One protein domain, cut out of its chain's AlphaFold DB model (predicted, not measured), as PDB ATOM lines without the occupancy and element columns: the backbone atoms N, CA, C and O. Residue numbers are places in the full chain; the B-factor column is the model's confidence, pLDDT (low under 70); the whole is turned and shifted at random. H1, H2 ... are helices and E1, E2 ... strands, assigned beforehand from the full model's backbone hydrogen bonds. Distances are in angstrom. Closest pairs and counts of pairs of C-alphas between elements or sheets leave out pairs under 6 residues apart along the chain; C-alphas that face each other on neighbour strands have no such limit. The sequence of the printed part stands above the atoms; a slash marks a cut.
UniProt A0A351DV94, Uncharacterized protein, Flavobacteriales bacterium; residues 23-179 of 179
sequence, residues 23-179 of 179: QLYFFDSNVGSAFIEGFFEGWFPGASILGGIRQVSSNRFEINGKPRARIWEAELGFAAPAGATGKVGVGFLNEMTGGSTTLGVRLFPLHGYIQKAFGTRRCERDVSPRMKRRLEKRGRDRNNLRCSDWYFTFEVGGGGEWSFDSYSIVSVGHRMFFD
ATOM      1  N   GLN A  23     186.671 249.281 167.241       83.62
ATOM      2  CA  GLN A  23     187.456 248.059 167.163       83.62
ATOM      3  C   GLN A  23     187.155 247.327 165.855       83.62
ATOM      4  O   GLN A  23     185.996 247.081 165.529       83.62
ATOM      5  N   LEU A  24     188.210 246.977 165.125       85.38
ATOM      6  CA  LEU A  24     188.176 246.230 163.875       85.38
ATOM      7  C   LEU A  24     189.000 244.956 164.035       85.38
ATOM      8  O   LEU A  24     190.117 245.004 164.556       85.38
ATOM      9  N   TYR A  25     188.474 243.839 163.548       89.38
ATOM     10  CA  TYR A  25     189.220 242.592 163.451       89.38
ATOM     11  C   TYR A  25     189.776 242.446 162.041       89.38
ATOM     12  O   TYR A  25     189.178 242.918 161.070       89.38
ATOM     13  N   PHE A  26     190.947 241.831 161.918       91.81
ATOM     14  CA  PHE A  26     191.544 241.604 160.613       91.81
ATOM     15  C   PHE A  26     192.388 240.340 160.549       91.81
ATOM     16  O   PHE A  26     192.942 239.879 161.546       91.81
ATOM     17  N   PHE A  27     192.488 239.811 159.335       93.50
ATOM     18  CA  PHE A  27     193.482 238.825 158.953       93.50
ATOM     19  C   PHE A  27     194.541 239.502 158.107       93.50
ATOM     20  O   PHE A  27     194.235 240.320 157.240       93.50
ATOM     21  N   ASP A  28     195.785 239.157 158.372       93.81
ATOM     22  CA  ASP A  28     196.951 239.685 157.705       93.81
ATOM     23  C   ASP A  28     197.722 238.535 157.066       93.81
ATOM     24  O   ASP A  28     197.979 237.521 157.709       93.81
ATOM     25  N   SER A  29     198.063 238.680 155.795       94.69
ATOM     26  CA  SER A  29     198.914 237.755 155.060       94.69
ATOM     27  C   SER A  29     200.077 238.539 154.485       94.69
ATOM     28  O   SER A  29     199.872 239.558 153.828       94.69
ATOM     29  N   ASN A  30     201.302 238.088 154.720       94.44
ATOM     30  CA  ASN A  30     202.483 238.743 154.183       94.44
ATOM     31  C   ASN A  30     203.468 237.750 153.586       94.44
ATOM     32  O   ASN A  30     203.531 236.575 153.952       94.44
ATOM     33  N   VAL A  31     204.234 238.272 152.640       96.12
ATOM     34  CA  VAL A  31     205.365 237.608 152.011       96.12
ATOM     35  C   VAL A  31     206.507 238.607 151.950       96.12
ATOM     36  O   VAL A  31     206.309 239.804 151.722       96.12
ATOM     37  N   GLY A  32     207.714 238.138 152.201       94.06
ATOM     38  CA  GLY A  32     208.865 239.011 152.298       94.06
ATOM     39  C   GLY A  32     210.168 238.250 152.298       94.06
ATOM     40  O   GLY A  32     210.216 237.053 152.023       94.06
ATOM     41  N   SER A  33     211.226 238.978 152.612       92.94
ATOM     42  CA  SER A  33     212.556 238.423 152.757       92.94
ATOM     43  C   SER A  33     213.228 239.028 153.979       92.94
ATOM     44  O   SER A  33     213.093 240.228 154.239       92.94
ATOM     45  N   ALA A  34     213.914 238.181 154.734       91.44
ATOM     46  CA  ALA A  34     214.735 238.557 155.869       91.44
ATOM     47  C   ALA A  34     216.204 238.538 155.444       91.44
ATOM     48  O   ALA A  34     216.644 237.596 154.792       91.44
ATOM     49  N   PHE A  35     216.959 239.566 155.810       88.88
ATOM     50  CA  PHE A  35     218.409 239.557 155.691       88.88
ATOM     51  C   PHE A  35     219.001 238.977 156.975       88.88
ATOM     52  O   PHE A  35     218.809 239.546 158.057       88.88
ATOM     53  N   ILE A  36     219.670 237.838 156.839       84.44
ATOM     54  CA  ILE A  36     220.255 237.054 157.928       84.44
ATOM     55  C   ILE A  36     221.769 237.016 157.701       84.44
ATOM     56  O   ILE A  36     222.223 236.739 156.589       84.44
ATOM     57  N   GLU A  37     222.546 237.288 158.748       71.94
ATOM     58  CA  GLU A  37     223.985 236.996 158.763       71.94
ATOM     59  C   GLU A  37     224.209 235.869 159.777       71.94
ATOM     60  O   GLU A  37     223.814 235.983 160.934       71.94
ATOM     61  N   GLY A  38     224.761 234.737 159.332       66.31
ATOM     62  CA  GLY A  38     224.851 233.522 160.145       66.31
ATOM     63  C   GLY A  38     224.904 232.248 159.298       66.31
ATOM     64  O   GLY A  38     225.601 232.196 158.291       66.31
ATOM     65  N   PHE A  39     224.161 231.206 159.695       56.38
ATOM     66  CA  PHE A  39     224.181 229.879 159.045       56.38
ATOM     67  C   PHE A  39     223.672 229.888 157.587       56.38
ATOM     68  O   PHE A  39     224.069 229.050 156.780       56.38
ATOM     69  N   PHE A  40     222.805 230.846 157.252       61.28
ATOM     70  CA  PHE A  40     222.378 231.169 155.892       61.28
ATOM     71  C   PHE A  40     222.703 232.639 155.645       61.28
ATOM     72  O   PHE A  40     221.981 233.517 156.112       61.28
ATOM     73  N   GLU A  41     223.804 232.911 154.950       75.44
ATOM     74  CA  GLU A  41     224.206 234.276 154.621       75.44
ATOM     75  C   GLU A  41     223.350 234.812 153.462       75.44
ATOM     76  O   GLU A  41     223.323 234.235 152.370       75.44
ATOM     77  N   GLY A  42     222.630 235.912 153.703       84.19
ATOM     78  CA  GLY A  42     221.899 236.647 152.674       84.19
ATOM     79  C   GLY A  42     220.388 236.740 152.889       84.19
ATOM     80  O   GLY A  42     219.879 236.778 154.008       84.19
ATOM     81  N   TRP A  43     219.659 236.865 151.778       87.69
ATOM     82  CA  TRP A  43     218.212 237.077 151.766       87.69
ATOM     83  C   TRP A  43     217.457 235.751 151.820       87.69
ATOM     84  O   TRP A  43     217.513 234.961 150.877       87.69
ATOM     85  N   PHE A  44     216.699 235.540 152.894       89.81
ATOM     86  CA  PHE A  44     215.887 234.351 153.098       89.81
ATOM     87  C   PHE A  44     214.390 234.665 152.963       89.81
ATOM     88  O   PHE A  44     213.878 235.529 153.685       89.81
ATOM     89  N   PRO A  45     213.653 233.980 152.070       92.88
ATOM     90  CA  PRO A  45     212.234 234.238 151.881       92.88
ATOM     91  C   PRO A  45     211.423 233.792 153.101       92.88
ATOM     92  O   PRO A  45     211.684 232.757 153.711       92.88
ATOM     93  N   GLY A  46     210.386 234.558 153.419       91.31
ATOM     94  CA  GLY A  46     209.476 234.274 154.519       91.31
ATOM     95  C   GLY A  46     208.043 234.637 154.169       91.31
ATOM     96  O   GLY A  46     207.774 235.471 153.299       91.31
ATOM     97  N   ALA A  47     207.111 234.005 154.867       94.62
ATOM     98  CA  ALA A  47     205.692 234.302 154.762       94.62
ATOM     99  C   ALA A  47     205.041 234.160 156.132       94.62
ATOM    100  O   ALA A  47     205.447 233.314 156.932       94.62
ATOM    101  N   SER A  48     204.023 234.962 156.415       93.88
ATOM    102  CA  SER A  48     203.268 234.825 157.656       93.88
ATOM    103  C   SER A  48     201.798 235.156 157.479       93.88
ATOM    104  O   SER A  48     201.401 235.888 156.571       93.88
ATOM    105  N   ILE A  49     200.994 234.568 158.359       95.31
ATOM    106  CA  ILE A  49     199.561 234.802 158.460       95.31
ATOM    107  C   ILE A  49     199.266 235.152 159.916       95.31
ATOM    108  O   ILE A  49     199.599 234.381 160.819       95.31
ATOM    109  N   LEU A  50     198.653 236.310 160.145       95.12
ATOM    110  CA  LEU A  50     198.328 236.823 161.471       95.12
ATOM    111  C   LEU A  50     196.841 237.151 161.582       95.12
ATOM    112  O   LEU A  50     196.217 237.620 160.633       95.12
ATOM    113  N   GLY A  51     196.274 236.923 162.760       96.25
ATOM    114  CA  GLY A  51     195.005 237.509 163.174       96.25
ATOM    115  C   GLY A  51     195.281 238.698 164.086       96.25
ATOM    116  O   GLY A  51     196.172 238.634 164.935       96.25
ATOM    117  N   GLY A  52     194.534 239.786 163.923       94.12
ATOM    118  CA  GLY A  52     194.780 241.002 164.681       94.12
ATOM    119  C   GLY A  52     193.537 241.799 165.031       94.12
ATOM    120  O   GLY A  52     192.460 241.641 164.450       94.12
ATOM    121  N   ILE A  53     193.728 242.680 166.007       93.19
ATOM    122  CA  ILE A  53     192.770 243.695 166.426       93.19
ATOM    123  C   ILE A  53     193.363 245.074 166.173       93.19
ATOM    124  O   ILE A  53     194.523 245.342 166.489       93.19
ATOM    125  N   ARG A  54     192.557 245.963 165.597       91.75
ATOM    126  CA  ARG A  54     192.878 247.377 165.401       91.75
ATOM    127  C   ARG A  54     191.852 248.213 166.148       91.75
ATOM    128  O   ARG A  54     190.661 248.104 165.889       91.75
ATOM    129  N   GLN A  55     192.319 249.075 167.036       90.88
ATOM    130  CA  GLN A  55     191.506 250.080 167.708       90.88
ATOM    131  C   GLN A  55     191.758 251.441 167.066       90.88
ATOM    132  O   GLN A  55     192.892 251.920 167.038       90.88
ATOM    133  N   VAL A  56     190.708 252.063 166.546       88.06
ATOM    134  CA  VAL A  56     190.734 253.400 165.955       88.06
ATOM    135  C   VAL A  56     190.115 254.367 166.953       88.06
ATOM    136  O   VAL A  56     188.938 254.272 167.295       88.06
ATOM    137  N   SER A  57     190.912 255.316 167.434       86.44
ATOM    138  CA  SER A  57     190.431 256.336 168.362       86.44
ATOM    139  C   SER A  57     189.381 257.220 167.691       86.44
ATOM    140  O   SER A  57     189.571 257.629 166.546       86.44
ATOM    141  N   SER A  58     188.310 257.581 168.408       78.44
ATOM    142  CA  SER A  58     187.352 258.613 167.978       78.44
ATOM    143  C   SER A  58     187.986 260.000 167.872       78.44
ATOM    144  O   SER A  58     187.494 260.849 167.133       78.44
ATOM    145  N   ASN A  59     189.096 260.240 168.572       80.25
ATOM    146  CA  ASN A  59     189.722 261.553 168.622       80.25
ATOM    147  C   ASN A  59     190.433 261.841 167.301       80.25
ATOM    148  O   ASN A  59     191.499 261.292 167.004       80.25
ATOM    149  N   ARG A  60     189.795 262.694 166.499       80.75
ATOM    150  CA  ARG A  60     190.341 263.210 165.249       80.75
ATOM    151  C   ARG A  60     191.296 264.350 165.552       80.75
ATOM    152  O   ARG A  60     191.012 265.205 166.384       80.75
ATOM    153  N   PHE A  61     192.418 264.357 164.859       82.44
ATOM    154  CA  PHE A  61     193.361 265.461 164.882       82.44
ATOM    155  C   PHE A  61     193.846 265.717 163.461       82.44
ATOM    156  O   PHE A  61     193.738 264.860 162.586       82.44
ATOM    157  N   GLU A  62     194.365 266.907 163.214       85.44
ATOM    158  CA  GLU A  62     194.764 267.320 161.878       85.44
ATOM    159  C   GLU A  62     196.288 267.346 161.760       85.44
ATOM    160  O   GLU A  62     196.982 267.857 162.636       85.44
ATOM    161  N   ILE A  63     196.819 266.788 160.671       81.62
ATOM    162  CA  ILE A  63     198.225 266.957 160.285       81.62
ATOM    163  C   ILE A  63     198.250 267.422 158.835       81.62
ATOM    164  O   ILE A  63     197.783 266.701 157.948       81.62
ATOM    165  N   ASN A  64     198.849 268.590 158.587       83.88
ATOM    166  CA  ASN A  64     199.002 269.189 157.257       83.88
ATOM    167  C   ASN A  64     197.670 269.317 156.491       83.88
ATOM    168  O   ASN A  64     197.587 268.878 155.341       83.88
ATOM    169  N   GLY A  65     196.611 269.842 157.119       80.25
ATOM    170  CA  GLY A  65     195.323 270.022 156.436       80.25
ATOM    171  C   GLY A  65     194.473 268.755 156.316       80.25
ATOM    172  O   GLY A  65     193.466 268.768 155.614       80.25
ATOM    173  N   LYS A  66     194.907 267.618 156.887       81.00
ATOM    174  CA  LYS A  66     194.275 266.307 156.664       81.00
ATOM    175  C   LYS A  66     193.821 265.670 157.977       81.00
ATOM    176  O   LYS A  66     194.656 265.540 158.880       81.00
ATOM    177  N   PRO A  67     192.561 265.198 158.067       81.69
ATOM    178  CA  PRO A  67     192.052 264.537 159.257       81.69
ATOM    179  C   PRO A  67     192.742 263.187 159.458       81.69
ATOM    180  O   PRO A  67     192.878 262.375 158.533       81.69
ATOM    181  N   ARG A  68     193.192 262.958 160.690       85.31
ATOM    182  CA  ARG A  68     193.862 261.746 161.139       85.31
ATOM    183  C   ARG A  68     193.174 261.172 162.367       85.31
ATOM    184  O   ARG A  68     192.750 261.907 163.254       85.31
ATOM    185  N   ALA A  69     193.125 259.849 162.434       87.50
ATOM    186  CA  ALA A  69     192.738 259.120 163.636       87.50
ATOM    187  C   ALA A  69     193.935 258.326 164.164       87.50
ATOM    188  O   ALA A  69     194.737 257.803 163.386       87.50
ATOM    189  N   ARG A  70     194.082 258.237 165.488       91.38
ATOM    190  CA  ARG A  70     195.121 257.401 166.105       91.38
ATOM    191  C   ARG A  70     194.689 255.942 166.057       91.38
ATOM    192  O   ARG A  70     193.530 255.649 166.344       91.38
ATOM    193  N   ILE A  71     195.622 255.049 165.743       92.62
ATOM    194  CA  ILE A  71     195.378 253.605 165.727       92.62
ATOM    195  C   ILE A  71     196.304 252.876 166.693       92.62
ATOM    196  O   ILE A  71     197.448 253.285 166.896       92.62
ATOM    197  N   TRP A  72     195.771 251.813 167.278       94.56
ATOM    198  CA  TRP A  72     196.473 250.821 168.082       94.56
ATOM    199  C   TRP A  72     196.227 249.448 167.481       94.56
ATOM    200  O   TRP A  72     195.097 249.142 167.106       94.56
ATOM    201  N   GLU A  73     197.268 248.635 167.379       93.75
ATOM    202  CA  GLU A  73     197.208 247.325 166.741       93.75
ATOM    203  C   GLU A  73     197.912 246.276 167.583       93.75
ATOM    204  O   GLU A  73     198.976 246.532 168.150       93.75
ATOM    205  N   ALA A  74     197.310 245.093 167.630       95.31
ATOM    206  CA  ALA A  74     197.914 243.893 168.178       95.31
ATOM    207  C   ALA A  74     197.601 242.716 167.252       95.31
ATOM    208  O   ALA A  74     196.457 242.538 166.832       95.31
ATOM    209  N   GLU A  75     198.620 241.928 166.930       95.31
ATOM    210  CA  GLU A  75     198.573 240.828 165.969       95.31
ATOM    211  C   GLU A  75     199.279 239.603 166.545       95.31
ATOM    212  O   GLU A  75     200.314 239.727 167.203       95.31
ATOM    213  N   LEU A  76     198.745 238.419 166.258       96.44
ATOM    214  CA  LEU A  76     199.338 237.134 166.608       96.44
ATOM    215  C   LEU A  76     199.089 236.132 165.480       96.44
ATOM    216  O   LEU A  76     198.007 236.095 164.894       96.44
ATOM    217  N   GLY A  77     200.071 235.291 165.185       94.62
ATOM    218  CA  GLY A  77     199.895 234.228 164.210       94.62
ATOM    219  C   GLY A  77     201.148 233.412 163.970       94.62
ATOM    220  O   GLY A  77     201.985 233.244 164.857       94.62
ATOM    221  N   PHE A  78     201.254 232.904 162.748       94.50
ATOM    222  CA  PHE A  78     202.314 232.000 162.333       94.50
ATOM    223  C   PHE A  78     203.179 232.652 161.267       94.50
ATOM    224  O   PHE A  78     202.654 233.203 160.301       94.50
ATOM    225  N   ALA A  79     204.496 232.555 161.428       90.94
ATOM    226  CA  ALA A  79     205.476 233.048 160.467       90.94
ATOM    227  C   ALA A  79     206.475 231.952 160.128       90.94
ATOM    228  O   ALA A  79     207.134 231.427 161.016       90.94
ATOM    229  N   ALA A  80     206.629 231.627 158.851       89.06
ATOM    230  CA  ALA A  80     207.719 230.784 158.389       89.06
ATOM    231  C   ALA A  80     208.970 231.654 158.155       89.06
ATOM    232  O   ALA A  80     208.847 232.700 157.507       89.06
ATOM    233  N   PRO A  81     210.158 231.250 158.652       81.56
ATOM    234  CA  PRO A  81     210.474 229.971 159.314       81.56
ATOM    235  C   PRO A  81     210.304 229.940 160.850       81.56
ATOM    236  O   PRO A  81     210.359 228.861 161.430       81.56
ATOM    237  N   ALA A  82     210.086 231.079 161.516       83.12
ATOM    238  CA  ALA A  82     210.102 231.202 162.984       83.12
ATOM    239  C   ALA A  82     209.021 230.393 163.746       83.12
ATOM    240  O   ALA A  82     209.066 230.277 164.971       83.12
ATOM    241  N   GLY A  83     208.019 229.856 163.053       88.25
ATOM    242  CA  GLY A  83     206.869 229.162 163.624       88.25
ATOM    243  C   GLY A  83     205.790 230.144 164.069       88.25
ATOM    244  O   GLY A  83     204.745 230.226 163.435       88.25
ATOM    245  N   ALA A  84     206.045 230.921 165.119       89.94
ATOM    246  CA  ALA A  84     205.087 231.875 165.679       89.94
ATOM    247  C   ALA A  84     205.538 233.325 165.472       89.94
ATOM    248  O   ALA A  84     206.724 233.614 165.332       89.94
ATOM    249  N   THR A  85     204.590 234.259 165.478       93.19
ATOM    250  CA  THR A  85     204.905 235.686 165.503       93.19
ATOM    251  C   THR A  85     203.819 236.505 166.184       93.19
ATOM    252  O   THR A  85     202.647 236.134 166.164       93.19
ATOM    253  N   GLY A  86     204.201 237.640 166.768       94.06
ATOM    254  CA  GLY A  86     203.252 238.607 167.307       94.06
ATOM    255  C   GLY A  86     203.764 240.034 167.183       94.06
ATOM    256  O   GLY A  86     204.957 240.274 167.357       94.06
ATOM    257  N   LYS A  87     202.872 240.978 166.880       94.81
ATOM    258  CA  LYS A  87     203.193 242.398 166.700       94.81
ATOM    259  C   LYS A  87     202.281 243.266 167.543       94.81
ATOM    260  O   LYS A  87     201.104 242.965 167.704       94.81
ATOM    261  N   VAL A  88     202.821 244.370 168.035       96.38
ATOM    262  CA  VAL A  88     202.049 245.447 168.647       96.38
ATOM    263  C   VAL A  88     202.536 246.777 168.101       96.38
ATOM    264  O   VAL A  88     203.738 246.984 167.932       96.38
ATOM    265  N   GLY A  89     201.615 247.691 167.818       95.50
ATOM    266  CA  GLY A  89     201.968 248.949 167.180       95.50
ATOM    267  C   GLY A  89     200.968 250.066 167.404       95.50
ATOM    268  O   GLY A  89     199.809 249.858 167.760       95.50
ATOM    269  N   VAL A  90     201.449 251.279 167.168       96.12
ATOM    270  CA  VAL A  90     200.679 252.517 167.198       96.12
ATOM    271  C   VAL A  90     200.878 253.273 165.902       96.12
ATOM    272  O   VAL A  90     201.934 253.219 165.275       96.12
ATOM    273  N   GLY A  91     199.867 254.013 165.479       93.75
ATOM    274  CA  GLY A  91     199.963 254.710 164.212       93.75
ATOM    275  C   GLY A  91     198.913 255.771 163.994       93.75
ATOM    276  O   GLY A  91     198.169 256.162 164.899       93.75
ATOM    277  N   PHE A  92     198.826 256.177 162.734       91.94
ATOM    278  CA  PHE A  92     197.900 257.186 162.262       91.94
ATOM    279  C   PHE A  92     197.191 256.728 160.995       91.94
ATOM    280  O   PHE A  92     197.810 256.272 160.030       91.94
ATOM    281  N   LEU A  93     195.881 256.920 160.989       88.25
ATOM    282  CA  LEU A  93     194.980 256.656 159.885       88.25
ATOM    283  C   LEU A  93     194.684 257.949 159.143       88.25
ATOM    284  O   LEU A  93     194.321 258.933 159.773       88.25
ATOM    285  N   ASN A  94     194.814 257.966 157.823       86.19
ATOM    286  CA  ASN A  94     194.250 259.020 156.990       86.19
ATOM    287  C   ASN A  94     192.843 258.603 156.561       86.19
ATOM    288  O   ASN A  94     192.685 257.649 155.798       86.19
ATOM    289  N   GLU A  95     191.830 259.310 157.046       75.81
ATOM    290  CA  GLU A  95     190.434 258.966 156.761       75.81
ATOM    291  C   GLU A  95     190.034 259.307 155.331       75.81
ATOM    292  O   GLU A  95     189.278 258.567 154.716       75.81
ATOM    293  N   MET A  96     190.620 260.362 154.757       75.38
ATOM    294  CA  MET A  96     190.328 260.750 153.379       75.38
ATOM    295  C   MET A  96     190.828 259.723 152.363       75.38
ATOM    296  O   MET A  96     190.186 259.491 151.343       75.38
ATOM    297  N   THR A  97     192.015 259.154 152.593       75.50
ATOM    298  CA  THR A  97     192.653 258.254 151.616       75.50
ATOM    299  C   THR A  97     192.543 256.783 151.983       75.50
ATOM    300  O   THR A  97     192.933 255.933 151.189       75.50
ATOM    301  N   GLY A  98     192.107 256.460 153.199       78.94
ATOM    302  CA  GLY A  98     192.138 255.097 153.715       78.94
ATOM    303  C   GLY A  98     193.532 254.619 154.157       78.94
ATOM    304  O   GLY A  98     193.644 253.619 154.857       78.94
ATOM    305  N   GLY A  99     194.608 255.324 153.801       87.38
ATOM    306  CA  GLY A  99     195.976 254.891 154.106       87.38
ATOM    307  C   GLY A  99     196.323 254.997 155.593       87.38
ATOM    308  O   GLY A  99     195.823 255.883 156.285       87.38
ATOM    309  N   SER A 100     197.205 254.130 156.084       91.19
ATOM    310  CA  SER A 100     197.689 254.170 157.469       91.19
ATOM    311  C   SER A 100     199.205 254.069 157.539       91.19
ATOM    312  O   SER A 100     199.829 253.414 156.708       91.19
ATOM    313  N   THR A 101     199.796 254.694 158.550       94.69
ATOM    314  CA  THR A 101     201.201 254.479 158.909       94.69
ATOM    315  C   THR A 101     201.259 254.005 160.350       94.69
ATOM    316  O   THR A 101     200.688 254.651 161.224       94.69
ATOM    317  N   THR A 102     201.961 252.907 160.584       95.56
ATOM    318  CA  THR A 102     202.080 252.228 161.877       95.56
ATOM    319  C   THR A 102     203.543 252.024 162.203       95.56
ATOM    320  O   THR A 102     204.315 251.621 161.339       95.56
ATOM    321  N   LEU A 103     203.911 252.301 163.445       97.25
ATOM    322  CA  LEU A 103     205.201 251.970 164.028       97.25
ATOM    323  C   LEU A 103     204.954 251.045 165.214       97.25
ATOM    324  O   LEU A 103     204.004 251.235 165.974       97.25
ATOM    325  N   GLY A 104     205.800 250.044 165.384       95.88
ATOM    326  CA  GLY A 104     205.626 249.109 166.478       95.88
ATOM    327  C   GLY A 104     206.811 248.196 166.684       95.88
ATOM    328  O   GLY A 104     207.886 248.386 166.115       95.88
ATOM    329  N   VAL A 105     206.573 247.190 167.512       95.62
ATOM    330  CA  VAL A 105     207.512 246.114 167.783       95.62
ATOM    331  C   VAL A 105     206.846 244.780 167.492       95.62
ATOM    332  O   VAL A 105     205.705 244.519 167.877       95.62
ATOM    333  N   ARG A 106     207.569 243.917 166.789       92.38
ATOM    334  CA  ARG A 106     207.288 242.494 166.742       92.38
ATOM    335  C   ARG A 106     207.922 241.880 167.981       92.38
ATOM    336  O   ARG A 106     209.108 242.066 168.201       92.38
ATOM    337  N   LEU A 107     207.132 241.192 168.795       91.06
ATOM    338  CA  LEU A 107     207.593 240.546 170.024       91.06
ATOM    339  C   LEU A 107     208.463 239.323 169.712       91.06
ATOM    340  O   LEU A 107     209.428 239.056 170.420       91.06
ATOM    341  N   PHE A 108     208.128 238.603 168.638       86.88
ATOM    342  CA  PHE A 108     208.888 237.453 168.159       86.88
ATOM    343  C   PHE A 108     208.683 237.243 166.643       86.88
ATOM    344  O   PHE A 108     207.533 237.271 166.189       86.88
ATOM    345  N   PRO A 109     209.746 237.060 165.840       88.00
ATOM    346  CA  PRO A 109     211.124 237.460 166.133       88.00
ATOM    347  C   PRO A 109     211.216 238.961 166.446       88.00
ATOM    348  O   PRO A 109     210.558 239.770 165.789       88.00
ATOM    349  N   LEU A 110     212.018 239.341 167.435       93.88
ATOM    350  CA  LEU A 110     212.099 240.694 167.980       93.88
ATOM    351  C   LEU A 110     212.623 241.703 166.948       93.88
ATOM    352  O   LEU A 110     213.811 241.709 166.635       93.88
ATOM    353  N   HIS A 111     211.736 242.562 166.442       94.75
ATOM    354  CA  HIS A 111     212.060 243.609 165.466       94.75
ATOM    355  C   HIS A 111     211.269 244.884 165.748       94.75
ATOM    356  O   HIS A 111     210.086 244.827 166.080       94.75
ATOM    357  N   GLY A 112     211.881 246.048 165.544       96.69
ATOM    358  CA  GLY A 112     211.134 247.292 165.360       96.69
ATOM    359  C   GLY A 112     210.627 247.373 163.923       96.69
ATOM    360  O   GLY A 112     211.369 247.030 163.008       96.69
ATOM    361  N   TYR A 113     209.390 247.818 163.700       96.31
ATOM    362  CA  TYR A 113     208.837 247.925 162.348       96.31
ATOM    363  C   TYR A 113     208.185 249.270 162.066       96.31
ATOM    364  O   TYR A 113     207.594 249.905 162.944       96.31
ATOM    365  N   ILE A 114     208.242 249.660 160.793       97.25
ATOM    366  CA  ILE A 114     207.387 250.680 160.202       97.25
ATOM    367  C   ILE A 114     206.588 250.054 159.064       97.25
ATOM    368  O   ILE A 114     207.132 249.426 158.157       97.25
ATOM    369  N   GLN A 115     205.277 250.238 159.115       96.31
ATOM    370  CA  GLN A 115     204.334 249.720 158.140       96.31
ATOM    371  C   GLN A 115     203.551 250.868 157.521       96.31
ATOM    372  O   GLN A 115     203.025 251.735 158.224       96.31
ATOM    373  N   LYS A 116     203.435 250.853 156.196       96.00
ATOM    374  CA  LYS A 116     202.645 251.820 155.442       96.00
ATOM    375  C   LYS A 116     201.609 251.099 154.601       96.00
ATOM    376  O   LYS A 116     201.959 250.357 153.688       96.00
ATOM    377  N   ALA A 117     200.342 251.338 154.918       92.94
ATOM    378  CA  ALA A 117     199.199 250.724 154.270       92.94
ATOM    379  C   ALA A 117     198.464 251.701 153.348       92.94
ATOM    380  O   ALA A 117     198.361 252.904 153.612       92.94
ATOM    381  N   PHE A 118     197.913 251.141 152.284       89.38
ATOM    382  CA  PHE A 118     197.168 251.804 151.233       89.38
ATOM    383  C   PHE A 118     195.777 251.174 151.178       89.38
ATOM    384  O   PHE A 118     195.633 249.978 150.912       89.38
ATOM    385  N   GLY A 119     194.758 251.991 151.447       77.44
ATOM    386  CA  GLY A 119     193.375 251.532 151.474       77.44
ATOM    387  C   GLY A 119     192.894 251.101 150.096       77.44
ATOM    388  O   GLY A 119     193.049 251.837 149.120       77.44
ATOM    389  N   THR A 120     192.280 249.921 150.007       73.31
ATOM    390  CA  THR A 120     191.611 249.483 148.774       73.31
ATOM    391  C   THR A 120     190.115 249.780 148.853       73.31
ATOM    392  O   THR A 120     189.446 249.446 149.827       73.31
ATOM    393  N   ARG A 121     189.547 250.377 147.798       62.81
ATOM    394  CA  ARG A 121     188.117 250.756 147.744       62.81
ATOM    395  C   ARG A 121     187.169 249.589 147.429       62.81
ATOM    396  O   ARG A 121     186.015 249.812 147.070       62.81
ATOM    397  N   ARG A 122     187.639 248.336 147.489       51.41
ATOM    398  CA  ARG A 122     186.938 247.185 146.885       51.41
ATOM    399  C   ARG A 122     185.532 246.958 147.461       51.41
ATOM    400  O   ARG A 122     184.657 246.521 146.729       51.41
ATOM    401  N   CYS A 123     185.283 247.334 148.715       57.53
ATOM    402  CA  CYS A 123     183.966 247.174 149.337       57.53
ATOM    403  C   CYS A 123     183.029 248.365 149.272       57.53
ATOM    404  O   CYS A 123     181.848 248.202 149.555       57.53
ATOM    405  N   GLU A 124     183.495 249.541 148.868       54.25
ATOM    406  CA  GLU A 124     182.593 250.675 148.681       54.25
ATOM    407  C   GLU A 124     181.616 250.386 147.524       54.25
ATOM    408  O   GLU A 124     180.435 250.739 147.591       54.25
ATOM    409  N   ARG A 125     182.070 249.658 146.489       51.69
ATOM    410  CA  ARG A 125     181.285 249.355 145.277       51.69
ATOM    411  C   ARG A 125     180.265 248.221 145.447       51.69
ATOM    412  O   ARG A 125     179.124 248.421 145.033       51.69
ATOM    413  N   ASP A 126     180.603 247.127 146.134       56.19
ATOM    414  CA  ASP A 126     179.834 245.863 146.084       56.19
ATOM    415  C   ASP A 126     179.069 245.519 147.383       56.19
ATOM    416  O   ASP A 126     178.979 244.367 147.809       56.19
ATOM    417  N   VAL A 127     178.477 246.519 148.044       64.56
ATOM    418  CA  VAL A 127     177.674 246.290 149.259       64.56
ATOM    419  C   VAL A 127     176.271 245.799 148.895       64.56
ATOM    420  O   VAL A 127     175.490 246.533 148.279       64.56
ATOM    421  N   SER A 128     175.905 244.590 149.334       67.19
ATOM    422  CA  SER A 128     174.542 244.070 149.143       67.19
ATOM    423  C   SER A 128     173.481 244.964 149.820       67.19
ATOM    424  O   SER A 128     173.749 245.561 150.869       67.19
ATOM    425  N   PRO A 129     172.238 245.030 149.300       76.56
ATOM    426  CA  PRO A 129     171.168 245.836 149.902       76.56
ATOM    427  C   PRO A 129     170.871 245.483 151.369       76.56
ATOM    428  O   PRO A 129     170.506 246.347 152.163       76.56
ATOM    429  N   ARG A 130     171.064 244.213 151.757       77.38
ATOM    430  CA  ARG A 130     170.907 243.756 153.147       77.38
ATOM    431  C   ARG A 130     171.983 244.336 154.065       77.38
ATOM    432  O   ARG A 130     171.667 244.723 155.186       77.38
ATOM    433  N   MET A 131     173.227 244.410 153.592       68.81
ATOM    434  CA  MET A 131     174.338 244.977 154.356       68.81
ATOM    435  C   MET A 131     174.207 246.501 154.478       68.81
ATOM    436  O   MET A 131     174.389 247.024 155.571       68.81
ATOM    437  N   LYS A 132     173.764 247.204 153.422       71.62
ATOM    438  CA  LYS A 132     173.463 248.650 153.490       71.62
ATOM    439  C   LYS A 132     172.454 248.977 154.592       71.62
ATOM    440  O   LYS A 132     172.748 249.786 155.460       71.62
ATOM    441  N   ARG A 133     171.332 248.250 154.645       78.62
ATOM    442  CA  ARG A 133     170.325 248.416 155.711       78.62
ATOM    443  C   ARG A 133     170.873 248.137 157.114       78.62
ATOM    444  O   ARG A 133     170.375 248.701 158.083       78.62
ATOM    445  N   ARG A 134     171.859 247.242 157.262       73.12
ATOM    446  CA  ARG A 134     172.524 246.996 158.557       73.12
ATOM    447  C   ARG A 134     173.455 248.142 158.940       73.12
ATOM    448  O   ARG A 134     173.488 248.504 160.110       73.12
ATOM    449  N   LEU A 135     174.176 248.702 157.973       68.06
ATOM    450  CA  LEU A 135     175.075 249.836 158.181       68.06
ATOM    451  C   LEU A 135     174.295 251.103 158.530       68.06
ATOM    452  O   LEU A 135     174.594 251.721 159.545       68.06
ATOM    453  N   GLU A 136     173.217 251.394 157.801       74.50
ATOM    454  CA  GLU A 136     172.299 252.504 158.093       74.50
ATOM    455  C   GLU A 136     171.720 252.401 159.512       74.50
ATOM    456  O   GLU A 136     171.736 253.373 160.262       74.50
ATOM    457  N   LYS A 137     171.302 251.200 159.941       79.12
ATOM    458  CA  LYS A 137     170.840 250.952 161.323       79.12
ATOM    459  C   LYS A 137     171.919 251.168 162.386       79.12
ATOM    460  O   LYS A 137     171.586 251.417 163.539       79.12
ATOM    461  N   ARG A 138     173.195 251.039 162.018       66.75
ATOM    462  CA  ARG A 138     174.356 251.290 162.883       66.75
ATOM    463  C   ARG A 138     174.883 252.726 162.748       66.75
ATOM    464  O   ARG A 138     175.916 253.029 163.335       66.75
ATOM    465  N   GLY A 139     174.219 253.584 161.966       64.44
ATOM    466  CA  GLY A 139     174.684 254.941 161.667       64.44
ATOM    467  C   GLY A 139     175.984 254.988 160.855       64.44
ATOM    468  O   GLY A 139     176.693 255.988 160.902       64.44
ATOM    469  N   ARG A 140     176.336 253.907 160.144       58.12
ATOM    470  CA  ARG A 140     177.549 253.810 159.319       58.12
ATOM    471  C   ARG A 140     177.211 254.032 157.843       58.12
ATOM    472  O   ARG A 140     176.270 253.433 157.328       58.12
ATOM    473  N   ASP A 141     178.007 254.852 157.160       57.31
ATOM    474  CA  ASP A 141     177.899 255.085 155.713       57.31
ATOM    475  C   ASP A 141     178.784 254.104 154.911       57.31
ATOM    476  O   ASP A 141     179.791 253.599 155.415       57.31
ATOM    477  N   ARG A 142     178.430 253.842 153.644       52.88
ATOM    478  CA  ARG A 142     179.162 252.955 152.712       52.88
ATOM    479  C   ARG A 142     180.632 253.329 152.566       52.88
ATOM    480  O   ARG A 142     181.465 252.443 152.392       52.88
ATOM    481  N   ASN A 143     180.931 254.620 152.655       51.62
ATOM    482  CA  ASN A 143     182.277 255.173 152.514       51.62
ATOM    483  C   ASN A 143     183.216 254.753 153.657       51.62
ATOM    484  O   ASN A 143     184.428 254.907 153.545       51.62
ATOM    485  N   ASN A 144     182.665 254.198 154.742       54.00
ATOM    486  CA  ASN A 144     183.416 253.799 155.927       54.00
ATOM    487  C   ASN A 144     183.775 252.298 155.955       54.00
ATOM    488  O   ASN A 144     184.411 251.825 156.896       54.00
ATOM    489  N   LEU A 145     183.383 251.526 154.933       61.06
ATOM    490  CA  LEU A 145     183.699 250.099 154.836       61.06
ATOM    491  C   LEU A 145     185.143 249.883 154.373       61.06
ATOM    492  O   LEU A 145     185.431 249.741 153.180       61.06
ATOM    493  N   ARG A 146     186.060 249.800 155.335       66.00
ATOM    494  CA  ARG A 146     187.394 249.245 155.099       66.00
ATOM    495  C   ARG A 146     187.277 247.742 154.960       66.00
ATOM    496  O   ARG A 146     186.932 247.068 155.916       66.00
ATOM    497  N   CYS A 147     187.583 247.226 153.778       74.88
ATOM    498  CA  CYS A 147     187.590 245.781 153.560       74.88
ATOM    499  C   CYS A 147     188.965 245.191 153.425       74.88
ATOM    500  O   CYS A 147     189.194 244.076 153.878       74.88
ATOM    501  N   SER A 148     189.882 245.924 152.803       85.75
ATOM    502  CA  SER A 148     191.256 245.479 152.771       85.75
ATOM    503  C   SER A 148     192.238 246.598 152.504       85.75
ATOM    504  O   SER A 148     191.916 247.556 151.797       85.75
ATOM    505  N   ASP A 149     193.452 246.412 152.995       89.94
ATOM    506  CA  ASP A 149     194.580 247.298 152.751       89.94
ATOM    507  C   ASP A 149     195.748 246.462 152.203       89.94
ATOM    508  O   ASP A 149     196.018 245.364 152.692       89.94
ATOM    509  N   TRP A 150     196.454 246.984 151.200       92.88
ATOM    510  CA  TRP A 150     197.801 246.503 150.873       92.88
ATOM    511  C   TRP A 150     198.806 247.321 151.660       92.88
ATOM    512  O   TRP A 150     198.604 248.523 151.838       92.88
ATOM    513  N   TYR A 151     199.897 246.721 152.106       94.94
ATOM    514  CA  TYR A 151     200.913 247.454 152.842       94.94
ATOM    515  C   TYR A 151     202.320 246.962 152.536       94.94
ATOM    516  O   TYR A 151     202.531 245.839 152.086       94.94
ATOM    517  N   PHE A 152     203.275 247.841 152.816       96.50
ATOM    518  CA  PHE A 152     204.696 247.537 152.826       96.50
ATOM    519  C   PHE A 152     205.218 247.729 154.239       96.50
ATOM    520  O   PHE A 152     204.858 248.711 154.902       96.50
ATOM    521  N   THR A 153     206.080 246.818 154.670       96.56
ATOM    522  CA  THR A 153     206.687 246.866 155.995       96.56
ATOM    523  C   THR A 153     208.192 246.717 155.881       96.56
ATOM    524  O   THR A 153     208.693 245.853 155.161       96.56
ATOM    525  N   PHE A 154     208.889 247.578 156.612       96.56
ATOM    526  CA  PHE A 154     210.319 247.494 156.850       96.56
ATOM    527  C   PHE A 154     210.542 247.254 158.339       96.56
ATOM    528  O   PHE A 154     209.986 247.974 159.174       96.56
ATOM    529  N   GLU A 155     211.324 246.235 158.664       95.00
ATOM    530  CA  GLU A 155     211.598 245.813 160.034       95.00
ATOM    531  C   GLU A 155     213.103 245.717 160.259       95.00
ATOM    532  O   GLU A 155     213.835 245.314 159.357       95.00
ATOM    533  N   VAL A 156     213.558 246.083 161.456       94.25
ATOM    534  CA  VAL A 156     214.969 246.058 161.864       94.25
ATOM    535  C   VAL A 156     215.097 245.286 163.172       94.25
ATOM    536  O   VAL A 156     214.367 245.554 164.130       94.25
ATOM    537  N   GLY A 157     216.002 244.313 163.181       90.62
ATOM    538  CA  GLY A 157     216.300 243.404 164.283       90.62
ATOM    539  C   GLY A 157     217.741 243.552 164.765       90.62
ATOM    540  O   GLY A 157     218.534 244.296 164.192       90.62
ATOM    541  N   GLY A 158     218.068 242.855 165.853       86.94
ATOM    542  CA  GLY A 158     219.400 242.893 166.465       86.94
ATOM    543  C   GLY A 158     220.400 241.880 165.903       86.94
ATOM    544  O   GLY A 158     221.547 241.900 166.341       86.94
ATOM    545  N   GLY A 159     219.983 240.986 164.997       82.62
ATOM    546  CA  GLY A 159     220.826 239.903 164.475       82.62
ATOM    547  C   GLY A 159     221.177 238.809 165.493       82.62
ATOM    548  O   GLY A 159     222.150 238.097 165.303       82.62
ATOM    549  N   GLY A 160     220.427 238.693 166.593       82.38
ATOM    550  CA  GLY A 160     220.621 237.641 167.598       82.38
ATOM    551  C   GLY A 160     219.460 236.648 167.647       82.38
ATOM    552  O   GLY A 160     218.465 236.802 166.939       82.38
ATOM    553  N   GLU A 161     219.528 235.690 168.573       83.75
ATOM    554  CA  GLU A 161     218.526 234.618 168.713       83.75
ATOM    555  C   GLU A 161     217.086 235.149 168.833       83.75
ATOM    556  O   GLU A 161     216.153 234.621 168.228       83.75
ATOM    557  N   TRP A 162     216.898 236.253 169.564       82.88
ATOM    558  CA  TRP A 162     215.587 236.885 169.731       82.88
ATOM    559  C   TRP A 162     215.017 237.429 168.422       82.88
ATOM    560  O   TRP A 162     213.799 237.437 168.257       82.88
ATOM    561  N   SER A 163     215.867 237.865 167.493       80.88
ATOM    562  CA  SER A 163     215.486 238.285 166.145       80.88
ATOM    563  C   SER A 163     215.611 237.150 165.127       80.88
ATOM    564  O   SER A 163     215.524 237.425 163.939       80.88
ATOM    565  N   PHE A 164     215.773 235.894 165.559       84.50
ATOM    566  CA  PHE A 164     215.959 234.744 164.666       84.50
ATOM    567  C   PHE A 164     217.116 234.972 163.672       84.50
ATOM    568  O   PHE A 164     216.987 234.709 162.479       84.50
ATOM    569  N   ASP A 165     218.199 235.578 164.173       86.81
ATOM    570  CA  ASP A 165     219.412 235.967 163.439       86.81
ATOM    571  C   ASP A 165     219.192 236.943 162.266       86.81
ATOM    572  O   ASP A 165     220.122 237.263 161.524       86.81
ATOM    573  N   SER A 166     217.983 237.495 162.104       87.69
ATOM    574  CA  SER A 166     217.723 238.504 161.078       87.69
ATOM    575  C   SER A 166     218.011 239.926 161.562       87.69
ATOM    576  O   SER A 166     217.635 240.332 162.666       87.69
ATOM    577  N   TYR A 167     218.643 240.707 160.688       90.12
ATOM    578  CA  TYR A 167     218.935 242.130 160.887       90.12
ATOM    579  C   TYR A 167     217.858 243.026 160.297       90.12
ATOM    580  O   TYR A 167     217.560 244.093 160.832       90.12
ATOM    581  N   SER A 168     217.276 242.616 159.172       92.38
ATOM    582  CA  SER A 168     216.194 243.367 158.552       92.38
ATOM    583  C   SER A 168     215.201 242.453 157.863       92.38
ATOM    584  O   SER A 168     215.552 241.364 157.417       92.38
ATOM    585  N   ILE A 169     213.952 242.898 157.778       93.00
ATOM    586  CA  ILE A 169     212.895 242.203 157.051       93.00
ATOM    587  C   ILE A 169     212.174 243.223 156.183       93.00
ATOM    588  O   ILE A 169     211.745 244.276 156.656       93.00
ATOM    589  N   VAL A 170     212.009 242.891 154.906       95.12
ATOM    590  CA  VAL A 170     211.193 243.665 153.971       95.12
ATOM    591  C   VAL A 170     210.044 242.787 153.518       95.12
ATOM    592  O   VAL A 170     210.259 241.666 153.061       95.12
ATOM    593  N   SER A 171     208.814 243.277 153.652       95.56
ATOM    594  CA  SER A 171     207.633 242.504 153.275       95.56
ATOM    595  C   SER A 171     206.550 243.352 152.631       95.56
ATOM    596  O   SER A 171     206.438 244.561 152.858       95.56
ATOM    597  N   VAL A 172     205.742 242.673 151.825       96.88
ATOM    598  CA  VAL A 172     204.477 243.170 151.298       96.88
ATOM    599  C   VAL A 172     203.383 242.294 151.874       96.88
ATOM    600  O   VAL A 172     203.518 241.069 151.920       96.88
ATOM    601  N   GLY A 173     202.298 242.914 152.313       95.25
ATOM    602  CA  GLY A 173     201.177 242.178 152.862       95.25
ATOM    603  C   GLY A 173     199.831 242.713 152.426       95.25
ATOM    604  O   GLY A 173     199.685 243.841 151.943       95.25
ATOM    605  N   HIS A 174     198.843 241.850 152.597       93.88
ATOM    606  CA  HIS A 174     197.442 242.127 152.370       93.88
ATOM    607  C   HIS A 174     196.673 241.850 153.650       93.88
ATOM    608  O   HIS A 174     196.755 240.764 154.229       93.88
ATOM    609  N   ARG A 175     195.919 242.860 154.073       91.69
ATOM    610  CA  ARG A 175     195.085 242.828 155.262       91.69
ATOM    611  C   ARG A 175     193.626 242.833 154.858       91.69
ATOM    612  O   ARG A 175     193.226 243.705 154.095       91.69
ATOM    613  N   MET A 176     192.833 241.927 155.411       89.62
ATOM    614  CA  MET A 176     191.383 241.857 155.233       89.62
ATOM    615  C   MET A 176     190.683 242.143 156.558       89.62
ATOM    616  O   MET A 176     190.956 241.468 157.546       89.62
ATOM    617  N   PHE A 177     189.782 243.124 156.582       86.00
ATOM    618  CA  PHE A 177     189.008 243.478 157.775       86.00
ATOM    619  C   PHE A 177     187.662 242.761 157.794       86.00
ATOM    620  O   PHE A 177     187.058 242.528 156.744       86.00
ATOM    621  N   PHE A 178     187.179 242.452 158.991       80.00
ATOM    622  CA  PHE A 178     185.863 241.870 159.215       80.00
ATOM    623  C   PHE A 178     185.233 242.395 160.513       80.00
ATOM    624  O   PHE A 178     185.932 242.850 161.424       80.00
ATOM    625  N   ASP A 179     183.900 242.354 160.536       64.50
ATOM    626  CA  ASP A 179     183.028 242.766 161.646       64.50
ATOM    627  C   ASP A 179     182.702 241.584 162.570       64.50
ATOM    628  O   ASP A 179     182.405 240.486 162.035       64.50
TER     629      ASP A 179
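This is residues 23 to 179 of the 179 residues of an uncharacterized protein of Flavobacteriales bacterium (UniProt A0A351DV94). The model is a closed barrel of eight antiparallel strands, E1 to E8, with a loop holding two small helices, H1 and H2, that reaches out beyond one end of it. At that same end the tip of the hairpin of E2 and E3, residues 58 to 67, swings out to the side. The printed part has 157 residues, in the order E1 E2 E3 E4 E5 E6 H1 H2 E7 E8, and its class is mostly strand. It is compact, with a radius of gyration of the C-alphas of 17.2 A, yet elongated, with spans of 57 by 34 by 19 A.

E1 is residues 23 to 36, 35.8 A long, beginning at C-alpha 23 (187.456, 248.059, 167.163). E2, the longest strand, is residues 42 to 63, 39.2 A, and bends by 118 degrees at residue 60. E3 is residues 66 to 80, 38.0 A, and E4 residues 83 to 94, 33.1 A. E5 is residues 100 to 108, 22.8 A, and E6 residues 111 to 120, 27.0 A. H1 is residues 122 to 125, and H2 residues 129 to 137, with C-alpha 137 at (170.840, 250.952, 161.323). E7 is residues 148 to 157, 27.6 A. E8 is residues 166 to 178, 32.1 A, ending at C-alpha 178 (185.863, 241.870, 159.215).

Round the barrel run E1 to E8 in order and back to E1. E1 to E6 form a meander, each strand the antiparallel neighbour of the one before. E1 and E2 are a hairpin, with N 28 and O 50 2.8 A apart. In the hairpin of E2 and E3, N 55 and O 72 are 2.8 A apart, and nearer its tip N 61 and O 68 are 2.9 A apart. The hairpin of E3 and E4 has N 73 and O 89 at 2.8 A, that of E4 and E5 N 90 and O 103 at 2.8 A, and that of E5 and E6 N 102 and O 115 at 2.8 A. E6 and E7 are antiparallel neighbours, with N 118 and O 150 at 2.7 A. E7 and E8 are a hairpin, with N 155 and O 169 at 2.8 A. E8 and E1 close the ring, with N 27 and O 176 at 2.9 A. H1 and H2 are not on the barrel, and they are apart from each other. The closest C-alphas of H1 and E7, those of Arg 122 and Ser 148, are 7.5 A apart. In H2 every O i to N i+4 pair is within hydrogen-bond range; H1 is too short for such a pair.

The C-alphas farthest apart, those of Phe 39 and Lys 137, are 57.4 A apart. The printed part has no cut and no long link; H2 to E7, with 10 residues, and E7 to E8, with 8, are short. The mean pLDDT of the printed part is 84.6; 23 residues are under 70, among them 38 to 40, 121 to 128 and 138 to 146.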